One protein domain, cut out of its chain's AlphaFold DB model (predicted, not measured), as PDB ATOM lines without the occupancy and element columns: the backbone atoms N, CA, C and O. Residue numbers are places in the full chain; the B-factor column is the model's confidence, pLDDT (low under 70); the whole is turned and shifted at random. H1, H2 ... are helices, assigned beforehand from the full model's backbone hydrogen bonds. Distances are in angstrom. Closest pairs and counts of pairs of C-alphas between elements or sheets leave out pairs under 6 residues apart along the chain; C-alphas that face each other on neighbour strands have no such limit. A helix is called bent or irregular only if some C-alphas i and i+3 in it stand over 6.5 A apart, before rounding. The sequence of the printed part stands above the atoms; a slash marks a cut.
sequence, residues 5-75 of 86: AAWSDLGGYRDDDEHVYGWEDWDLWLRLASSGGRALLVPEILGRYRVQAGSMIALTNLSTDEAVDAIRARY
ATOM      1  N   ALA A   5      87.073 114.092 136.653       95.38
ATOM      2  CA  ALA A   5      87.730 113.620 135.434       95.38
ATOM      3  C   ALA A   5      88.725 114.665 134.906       95.38
ATOM      4  O   ALA A   5      89.912 114.390 134.872       95.38
ATOM      5  N   ALA A   6      88.272 115.904 134.681       95.25
ATOM      6  CA  ALA A   6      89.137 116.988 134.211       95.25
ATOM      7  C   ALA A   6      90.330 117.258 135.146       95.25
ATOM      8  O   ALA A   6      91.433 117.495 134.675       95.25
ATOM      9  N   TRP A   7      90.133 117.202 136.468       95.81
ATOM     10  CA  TRP A   7      91.240 117.343 137.424       95.81
ATOM     11  C   TRP A   7      92.272 116.212 137.283       95.81
ATOM     12  O   TRP A   7      93.473 116.465 137.309       95.81
ATOM     13  N   SER A   8      91.794 114.978 137.103       95.62
ATOM     14  CA  SER A   8      92.646 113.789 136.974       95.62
ATOM     15  C   SER A   8      93.393 113.777 135.638       95.62
ATOM     16  O   SER A   8      94.588 113.505 135.621       95.62
ATOM     17  N   ASP A   9      92.723 114.152 134.545       96.06
ATOM     18  CA  ASP A   9      93.305 114.239 133.199       96.06
ATOM     19  C   ASP A   9      94.421 115.293 133.121       96.06
ATOM     20  O   ASP A   9      95.369 115.151 132.353       96.06
ATOM     21  N   LEU A  10      94.330 116.346 133.941       95.62
ATOM     22  CA  LEU A  10      95.358 117.381 134.059       95.62
ATOM     23  C   LEU A  10      96.488 117.011 135.033       95.62
ATOM     24  O   LEU A  10      97.433 117.788 135.164       95.62
ATOM     25  N   GLY A  11      96.409 115.861 135.709       94.56
ATOM     26  CA  GLY A  11      97.413 115.403 136.675       94.56
ATOM     27  C   GLY A  11      97.334 116.076 138.049       94.56
ATOM     28  O   GLY A  11      98.269 115.970 138.830       94.56
ATOM     29  N   GLY A  12      96.234 116.768 138.360       94.12
ATOM     30  CA  GLY A  12      96.025 117.403 139.659       94.12
ATOM     31  C   GLY A  12      96.959 118.576 139.975       94.12
ATOM     32  O   GLY A  12      97.482 119.246 139.079       94.12
ATOM     33  N   TYR A  13      97.110 118.879 141.267       92.94
ATOM     34  CA  TYR A  13      97.995 119.951 141.730       92.94
ATOM     35  C   TYR A  13      99.455 119.561 141.530       92.94
ATOM     36  O   TYR A  13      99.828 118.418 141.778       92.94
ATOM     37  N   ARG A  14     100.251 120.520 141.065       87.69
ATOM     38  CA  ARG A  14     101.687 120.352 140.875       87.69
ATOM     39  C   ARG A  14     102.389 120.687 142.189       87.69
ATOM     40  O   ARG A  14     102.232 121.806 142.653       87.69
ATOM     41  N   ASP A  15     103.131 119.750 142.764       82.25
ATOM     42  CA  ASP A  15     103.854 119.917 144.034       82.25
ATOM     43  C   ASP A  15     105.383 119.795 143.889       82.25
ATOM     44  O   ASP A  15     106.113 119.895 144.875       82.25
ATOM     45  N   ASP A  16     105.874 119.625 142.661       83.25
ATOM     46  CA  ASP A  16     107.280 119.392 142.317       83.25
ATOM     47  C   ASP A  16     108.011 120.640 141.781       83.25
ATOM     48  O   ASP A  16     109.134 120.536 141.286       83.25
ATOM     49  N   ASP A  17     107.396 121.824 141.876       80.88
ATOM     50  CA  ASP A  17     107.899 123.062 141.273       80.88
ATOM     51  C   ASP A  17     107.784 124.260 142.220       80.88
ATOM     52  O   ASP A  17     106.691 124.719 142.556       80.88
ATOM     53  N   GLU A  18     108.936 124.807 142.604       78.75
ATOM     54  CA  GLU A  18     109.040 125.952 143.512       78.75
ATOM     55  C   GLU A  18     108.383 127.228 142.964       78.75
ATOM     56  O   GLU A  18     107.854 128.018 143.743       78.75
ATOM     57  N   HIS A  19     108.321 127.403 141.637       79.62
ATOM     58  CA  HIS A  19     107.691 128.574 141.009       79.62
ATOM     59  C   HIS A  19     106.161 128.532 141.088       79.62
ATOM     60  O   HIS A  19     105.489 129.505 140.746       79.62
ATOM     61  N   VAL A  20     105.606 127.389 141.498       82.75
ATOM     62  CA  VAL A  20     104.168 127.150 141.639       82.75
ATOM     63  C   VAL A  20     103.779 126.972 143.112       82.75
ATOM     64  O   VAL A  20     102.597 126.854 143.413       82.75
ATOM     65  N   TYR A  21     104.737 127.009 144.045       84.25
ATOM     66  CA  TYR A  21     104.460 126.828 145.467       84.25
ATOM     67  C   TYR A  21     103.474 127.882 145.998       84.25
ATOM     68  O   TYR A  21     103.717 129.089 145.938       84.25
ATOM     69  N   GLY A  22     102.340 127.416 146.523       83.69
ATOM     70  CA  GLY A  22     101.195 128.216 146.957       83.69
ATOM     71  C   GLY A  22     100.302 128.754 145.832       83.69
ATOM     72  O   GLY A  22      99.342 129.470 146.129       83.69
ATOM     73  N   TRP A  23     100.643 128.488 144.568       88.31
ATOM     74  CA  TRP A  23      99.972 128.928 143.334       88.31
ATOM     75  C   TRP A  23      99.503 127.724 142.490       88.31
ATOM     76  O   TRP A  23      99.213 127.840 141.293       88.31
ATOM     77  N   GLU A  24      99.425 126.543 143.103       90.88
ATOM     78  CA  GLU A  24      99.115 125.274 142.446       90.88
ATOM     79  C   GLU A  24      97.706 125.260 141.849       90.88
ATOM     80  O   GLU A  24      97.453 124.625 140.820       90.88
ATOM     81  N   ASP A  25      96.774 125.966 142.489       91.50
ATOM     82  CA  ASP A  25      95.412 126.131 142.001       91.50
ATOM     83  C   ASP A  25      95.357 126.996 140.739       91.50
ATOM     84  O   ASP A  25      94.639 126.653 139.794       91.50
ATOM     85  N   TRP A  26      96.147 128.069 140.682       91.94
ATOM     86  CA  TRP A  26      96.263 128.924 139.510       91.94
ATOM     87  C   TRP A  26      96.875 128.174 138.326       91.94
ATOM     88  O   TRP A  26      96.276 128.160 137.249       91.94
ATOM     89  N   ASP A  27      97.995 127.473 138.530       94.12
ATOM     90  CA  ASP A  27      98.630 126.649 137.492       94.12
ATOM     91  C   ASP A  27      97.662 125.595 136.923       94.12
ATOM     92  O   ASP A  27      97.577 125.411 135.706       94.12
ATOM     93  N   LEU A  28      96.858 124.952 137.776       95.38
ATOM     94  CA  LEU A  28      95.851 123.990 137.328       95.38
ATOM     95  C   LEU A  28      94.769 124.639 136.439       95.38
ATOM     96  O   LEU A  28      94.376 124.061 135.419       95.38
ATOM     97  N   TRP A  29      94.291 125.842 136.778       95.50
ATOM     98  CA  TRP A  29      93.351 126.585 135.925       95.50
ATOM     99  C   TRP A  29      93.968 126.981 134.581       95.50
ATOM    100  O   TRP A  29      93.287 126.908 133.556       95.50
ATOM    101  N   LEU A  30      95.249 127.354 134.560       95.25
ATOM    102  CA  LEU A  30      95.960 127.690 133.326       95.25
ATOM    103  C   LEU A  30      96.134 126.461 132.428       95.25
ATOM    104  O   LEU A  30      95.852 126.553 131.236       95.25
ATOM    105  N   ARG A  31      96.463 125.284 132.982       95.44
ATOM    106  CA  ARG A  31      96.483 124.018 132.221       95.44
ATOM    107  C   ARG A  31      95.126 123.678 131.610       95.44
ATOM    108  O   ARG A  31      95.053 123.234 130.461       95.44
ATOM    109  N   LEU A  32      94.034 123.920 132.340       96.38
ATOM    110  CA  LEU A  32      92.689 123.765 131.782       96.38
ATOM    111  C   LEU A  32      92.471 124.724 130.604       96.38
ATOM    112  O   LEU A  32      92.003 124.293 129.553       96.38
ATOM    113  N   ALA A  33      92.825 126.001 130.753       95.44
ATOM    114  CA  ALA A  33      92.665 126.992 129.692       95.44
ATOM    115  C   ALA A  33      93.517 126.652 128.454       95.44
ATOM    116  O   ALA A  33      93.010 126.661 127.332       95.44
ATOM    117  N   SER A  34      94.783 126.278 128.651       95.75
ATOM    118  CA  SER A  34      95.708 125.909 127.574       95.75
ATOM    119  C   SER A  34      95.319 124.620 126.848       95.75
ATOM    120  O   SER A  34      95.638 124.479 125.671       95.75
ATOM    121  N   SER A  35      94.602 123.700 127.501       95.00
ATOM    122  CA  SER A  35      94.081 122.478 126.862       95.00
ATOM    123  C   SER A  35      92.750 122.681 126.121       95.00
ATOM    124  O   SER A  35      92.184 121.725 125.595       95.00
ATOM    125  N   GLY A  36      92.228 123.915 126.060       94.12
ATOM    126  CA  GLY A  36      90.926 124.216 125.450       94.12
ATOM    127  C   GLY A  36      89.728 123.858 126.338       94.12
ATOM    128  O   GLY A  36      88.581 123.855 125.878       94.12
ATOM    129  N   GLY A  37      89.983 123.558 127.613       94.06
ATOM    130  CA  GLY A  37      88.961 123.341 128.623       94.06
ATOM    131  C   GLY A  37      88.132 124.598 128.894       94.06
ATOM    132  O   GLY A  37      88.486 125.717 128.527       94.06
ATOM    133  N   ARG A  38      86.976 124.411 129.538       93.81
ATOM    134  CA  ARG A  38      86.020 125.493 129.808       93.81
ATOM    135  C   ARG A  38      85.641 125.537 131.278       93.81
ATOM    136  O   ARG A  38      85.391 124.499 131.894       93.81
ATOM    137  N   ALA A  39      85.520 126.752 131.793       93.94
ATOM    138  CA  ALA A  39      85.012 127.053 133.121       93.94
ATOM    139  C   ALA A  39      83.803 127.992 133.014       93.94
ATOM    140  O   ALA A  39      83.645 128.697 132.017       93.94
ATOM    141  N   LEU A  40      82.956 127.993 134.041       95.69
ATOM    142  CA  LEU A  40      81.838 128.924 134.170       95.69
ATOM    143  C   LEU A  40      82.054 129.776 135.421       95.69
ATOM    144  O   LEU A  40      82.323 129.234 136.495       95.69
ATOM    145  N   LEU A  41      81.922 131.092 135.271       94.75
ATOM    146  CA  LEU A  41      81.895 132.024 136.392       94.75
ATOM    147  C   LEU A  41      80.525 131.963 137.073       94.75
ATOM    148  O   LEU A  41      79.497 132.088 136.411       94.75
ATOM    149  N   VAL A  42      80.531 131.800 138.392       95.50
ATOM    150  CA  VAL A  42      79.345 131.888 139.250       95.50
ATOM    151  C   VAL A  42      79.418 133.254 139.942       95.50
ATOM    152  O   VAL A  42      80.310 133.432 140.774       95.50
ATOM    153  N   PRO A  43      78.605 134.252 139.541       95.88
ATOM    154  CA  PRO A  43      78.736 135.639 140.000       95.88
ATOM    155  C   PRO A  43      78.249 135.889 141.443       95.88
ATOM    156  O   PRO A  43      78.149 137.038 141.870       95.88
ATOM    157  N   GLU A  44      77.946 134.843 142.208       97.25
ATOM    158  CA  GLU A  44      77.528 134.905 143.606       97.25
ATOM    159  C   GLU A  44      78.692 134.729 144.597       97.25
ATOM    160  O   GLU A  44      79.680 134.036 144.351       97.25
ATOM    161  N   ILE A  45      78.546 135.309 145.792       94.94
ATOM    162  CA  ILE A  45      79.486 135.083 146.897       94.94
ATOM    163  C   ILE A  45      79.233 133.691 147.485       94.94
ATOM    164  O   ILE A  45      78.282 133.489 148.236       94.94
ATOM    165  N   LEU A  46      80.116 132.741 147.178       94.19
ATOM    166  CA  LEU A  46      80.007 131.355 147.656       94.19
ATOM    167  C   LEU A  46      80.776 131.082 148.957       94.19
ATOM    168  O   LEU A  46      80.596 130.037 149.578       94.19
ATOM    169  N   GLY A  47      81.645 131.999 149.382       91.94
ATOM    170  CA  GLY A  47      82.475 131.813 150.568       91.94
ATOM    171  C   GLY A  47      83.245 133.066 150.964       91.94
ATOM    172  O   GLY A  47      83.314 134.039 150.217       91.94
ATOM    173  N   ARG A  48      83.825 133.038 152.167       91.88
ATOM    174  CA  ARG A  48      84.725 134.080 152.677       91.88
ATOM    175  C   ARG A  48      86.088 133.461 152.938       91.88
ATOM    176  O   ARG A  48      86.191 132.523 153.725       91.88
ATOM    177  N   TYR A  49      87.117 133.990 152.289       86.88
ATOM    178  CA  TYR A  49      88.491 133.591 152.560       86.88
ATOM    179  C   TYR A  49      88.964 134.256 153.857       86.88
ATOM    180  O   TYR A  49      88.782 135.460 154.037       86.88
ATOM    181  N   ARG A  50      89.542 133.481 154.778       87.62
ATOM    182  CA  ARG A  50      90.059 133.995 156.052       87.62
ATOM    183  C   ARG A  50      91.577 133.911 156.051       87.62
ATOM    184  O   ARG A  50      92.130 132.827 155.909       87.62
ATOM    185  N   VAL A  51      92.224 135.045 156.285       83.25
ATOM    186  CA  VAL A  51      93.676 135.136 156.453       83.25
ATOM    187  C   VAL A  51      93.990 135.182 157.946       83.25
ATOM    188  O   VAL A  51      93.331 135.894 158.704       83.25
ATOM    189  N   GLN A  52      94.974 134.401 158.378       83.19
ATOM    190  CA  GLN A  52      95.511 134.424 159.739       83.19
ATOM    191  C   GLN A  52      97.017 134.689 159.680       83.19
ATOM    192  O   GLN A  52      97.657 134.435 158.652       83.19
ATOM    193  N   ALA A  53      97.582 135.200 160.774       74.94
ATOM    194  CA  ALA A  53      99.028 135.354 160.901       74.94
ATOM    195  C   ALA A  53      99.710 133.986 160.710       74.94
ATOM    196  O   ALA A  53      99.302 133.006 161.330       74.94
ATOM    197  N   GLY A  54     100.697 133.916 159.813       69.75
ATOM    198  CA  GLY A  54     101.373 132.667 159.444       69.75
ATOM    199  C   GLY A  54     100.645 131.800 158.410       69.75
ATOM    200  O   GLY A  54     101.098 130.696 158.124       69.75
ATOM    201  N   SER A  55      99.529 132.262 157.832       73.31
ATOM    202  CA  SER A  55      98.934 131.579 156.675       73.31
ATOM    203  C   SER A  55      99.879 131.605 155.471       73.31
ATOM    204  O   SER A  55     100.650 132.547 155.307       73.31
ATOM    205  N   MET A  56      99.783 130.592 154.607       69.62
ATOM    206  CA  MET A  56     100.611 130.461 153.403       69.62
ATOM    207  C   MET A  56     100.615 131.749 152.565       69.62
ATOM    208  O   MET A  56     101.681 132.264 152.263       69.62
ATOM    209  N   ILE A  57      99.442 132.358 152.340       67.81
ATOM    210  CA  ILE A  57      99.286 133.638 151.622       67.81
ATOM    211  C   ILE A  57     100.084 134.799 152.232       67.81
ATOM    212  O   ILE A  57     100.503 135.701 151.506       67.81
ATOM    213  N   ALA A  58     100.281 134.808 153.553       62.38
ATOM    214  CA  ALA A  58     101.065 135.844 154.218       62.38
ATOM    215  C   ALA A  58     102.574 135.712 153.931       62.38
ATOM    216  O   ALA A  58     103.314 136.661 154.170       62.38
ATOM    217  N   LEU A  59     103.018 134.556 153.423       61.22
ATOM    218  CA  LEU A  59     104.415 134.239 153.124       61.22
ATOM    219  C   LEU A  59     104.691 134.190 151.610       61.22
ATOM    220  O   LEU A  59     105.712 134.711 151.175       61.22
ATOM    221  N   THR A  60     103.786 133.639 150.789       59.75
ATOM    222  CA  THR A  60     104.001 133.486 149.333       59.75
ATOM    223  C   THR A  60     103.862 134.772 148.514       59.75
ATOM    224  O   THR A  60     104.289 134.801 147.369       59.75
ATOM    225  N   ASN A  61     103.325 135.860 149.078       60.78
ATOM    226  CA  ASN A  61     103.176 137.142 148.369       60.78
ATOM    227  C   ASN A  61     104.342 138.127 148.580       60.78
ATOM    228  O   ASN A  61     104.227 139.296 148.222       60.78
ATOM    229  N   LEU A  62     105.450 137.695 149.192       57.25
ATOM    230  CA  LEU A  62     106.580 138.579 149.511       57.25
ATOM    231  C   LEU A  62     107.461 138.919 148.289       57.25
ATOM    232  O   LEU A  62     108.114 139.958 148.299       57.25
ATOM    233  N   SER A  63     107.458 138.084 147.243       62.50
ATOM    234  CA  SER A  63     108.103 138.353 145.948       62.50
ATOM    235  C   SER A  63     107.453 137.497 144.859       62.50
ATOM    236  O   SER A  63     107.750 136.312 144.735       62.50
ATOM    237  N   THR A  64     106.516 138.074 144.106       73.31
ATOM    238  CA  THR A  64     105.681 137.324 143.150       73.31
ATOM    239  C   THR A  64     106.143 137.434 141.702       73.31
ATOM    240  O   THR A  64     105.710 136.642 140.871       73.31
ATOM    241  N   ASP A  65     107.006 138.395 141.374       80.38
ATOM    242  CA  ASP A  65     107.318 138.736 139.981       80.38
ATOM    243  C   ASP A  65     107.999 137.584 139.233       80.38
ATOM    244  O   ASP A  65     107.585 137.243 138.128       80.38
ATOM    245  N   GLU A  66     108.979 136.922 139.854       82.00
ATOM    246  CA  GLU A  66     109.683 135.783 139.245       82.00
ATOM    247  C   GLU A  66     108.748 134.586 139.008       82.00
ATOM    248  O   GLU A  66     108.792 133.964 137.945       82.00
ATOM    249  N   ALA A  67     107.843 134.304 139.950       82.62
ATOM    250  CA  ALA A  67     106.843 133.245 139.809       82.62
ATOM    251  C   ALA A  67     105.831 133.559 138.690       82.62
ATOM    252  O   ALA A  67     105.493 132.687 137.885       82.62
ATOM    253  N   VAL A  68     105.385 134.818 138.581       86.88
ATOM    254  CA  VAL A  68     104.519 135.270 137.476       86.88
ATOM    255  C   VAL A  68     105.232 135.132 136.138       86.88
ATOM    256  O   VAL A  68     104.639 134.609 135.193       86.88
ATOM    257  N   ASP A  69     106.477 135.595 136.042       89.19
ATOM    258  CA  ASP A  69     107.261 135.535 134.810       89.19
ATOM    259  C   ASP A  69     107.486 134.072 134.381       89.19
ATOM    260  O   ASP A  69     107.275 133.735 133.210       89.19
ATOM    261  N   ALA A  70     107.781 133.171 135.326       89.62
ATOM    262  CA  ALA A  70     107.904 131.734 135.073       89.62
ATOM    263  C   ALA A  70     106.595 131.106 134.556       89.62
ATOM    264  O   ALA A  70     106.603 130.346 133.580       89.62
ATOM    265  N   ILE A  71     105.450 131.448 135.152       90.88
ATOM    266  CA  ILE A  71     104.139 130.948 134.712       90.88
ATOM    267  C   ILE A  71     103.749 131.508 133.337       90.88
ATOM    268  O   ILE A  71     103.236 130.773 132.490       90.88
ATOM    269  N   ARG A  72     104.031 132.783 133.063       92.06
ATOM    270  CA  ARG A  72     103.791 133.385 131.740       92.06
ATOM    271  C   ARG A  72     104.636 132.723 130.660       92.06
ATOM    272  O   ARG A  72     104.111 132.414 129.591       92.06
ATOM    273  N   ALA A  73     105.912 132.461 130.950       92.38
ATOM    274  CA  ALA A  73     106.808 131.745 130.048       92.38
ATOM    275  C   ALA A  73     106.325 130.312 129.769       92.38
ATOM    276  O   ALA A  73     106.496 129.808 128.660       92.38
ATOM    277  N   ARG A  74     105.678 129.670 130.750       92.75
ATOM    278  CA  ARG A  74     105.095 128.327 130.617       92.75
ATOM    279  C   ARG A  74     103.843 128.288 129.747       92.75
ATOM    280  O   ARG A  74     103.668 127.331 128.995       92.75
ATOM    281  N   TYR A  75     102.989 129.307 129.821       94.31
ATOM    282  CA  TYR A  75     101.745 129.374 129.047       94.31
ATOM    283  C   TYR A  75     101.709 130.599 128.116       94.31
ATOM    284  O   TYR A  75     100.818 131.441 128.237       94.31
TER     285      TYR A  75
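This is residues 5 to 75 of the 86 residues of the protein "Unannotated protein" of freshwater metagenome (UniProt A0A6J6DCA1). A loose row of three helices, with short H1 to one side of H2 and H4 to the other, has a wide open loop swinging out from it and coming back to a fourth, short helix, H3. Residues 40 to 55 of that loop stick out, and H3 sits beyond the ends at which H2 and H4 begin. The printed part has 71 residues with four named helices, in the order H1, H2, H3, H4, and no named strand; the class is all helix, though under half of the residues, 31 of the 71, are in named elements. The whole is loose, with a radius of gyration of the C-alphas of 14.0 A, and spans 36 by 32 by 19 A.

The printed part begins with H1, residues 5 to 9, whose C-alpha 5 is at (87.730, 113.620, 135.434). Residues 10 to 23 have no named element. H2, residues 24 to 34, is the longest helix by residues and measures 15.3 A from first to last C-alpha, beginning at C-alpha 24 at (99.115, 125.274, 142.446). Residues 35 to 55 again have no named element. H3 is residues 56 to 60. H4, residues 65 to 74, measures 14.2 A and ends at C-alpha 74 at (105.095, 128.327, 130.617).

H1 and H2 are near each other: their closest C-alphas are 8.0 A apart, and 6 pairs of C-alphas are within 10 A. H2 and H4 are close but not clearly touching, with 1 pair of C-alphas within 8 A; the closest are those of Asp 27 and Ile 71, 7.5 A apart. Their centres are 13.0 A apart. They run the same way at a shallow tilt of 32 degrees, only just short of steep. H1 is apart from H3 and from H4. H3 is also apart from H2 and from H4. In H1, H2, H3 and H4 every O i to N i+4 pair is within hydrogen-bond range, and no helix is bent or irregular.

The C-alphas of Gly 36 and Ala 53, 38.0 A apart, are the two farthest apart. Residues 40 to 55 stand free; without them the body has 55 residues and spans 33 by 21 by 20 A. The links from H1 to H2, 14 residues, and from H2 to H3, 21 residues, are long; the link from H3 to H4, 4 residues, is tight. The printed part has no cut. The mean pLDDT of the printed part is 86.7; it is under 70 at residue 54 and residues 56 to 63, and H3 has a mean of 64.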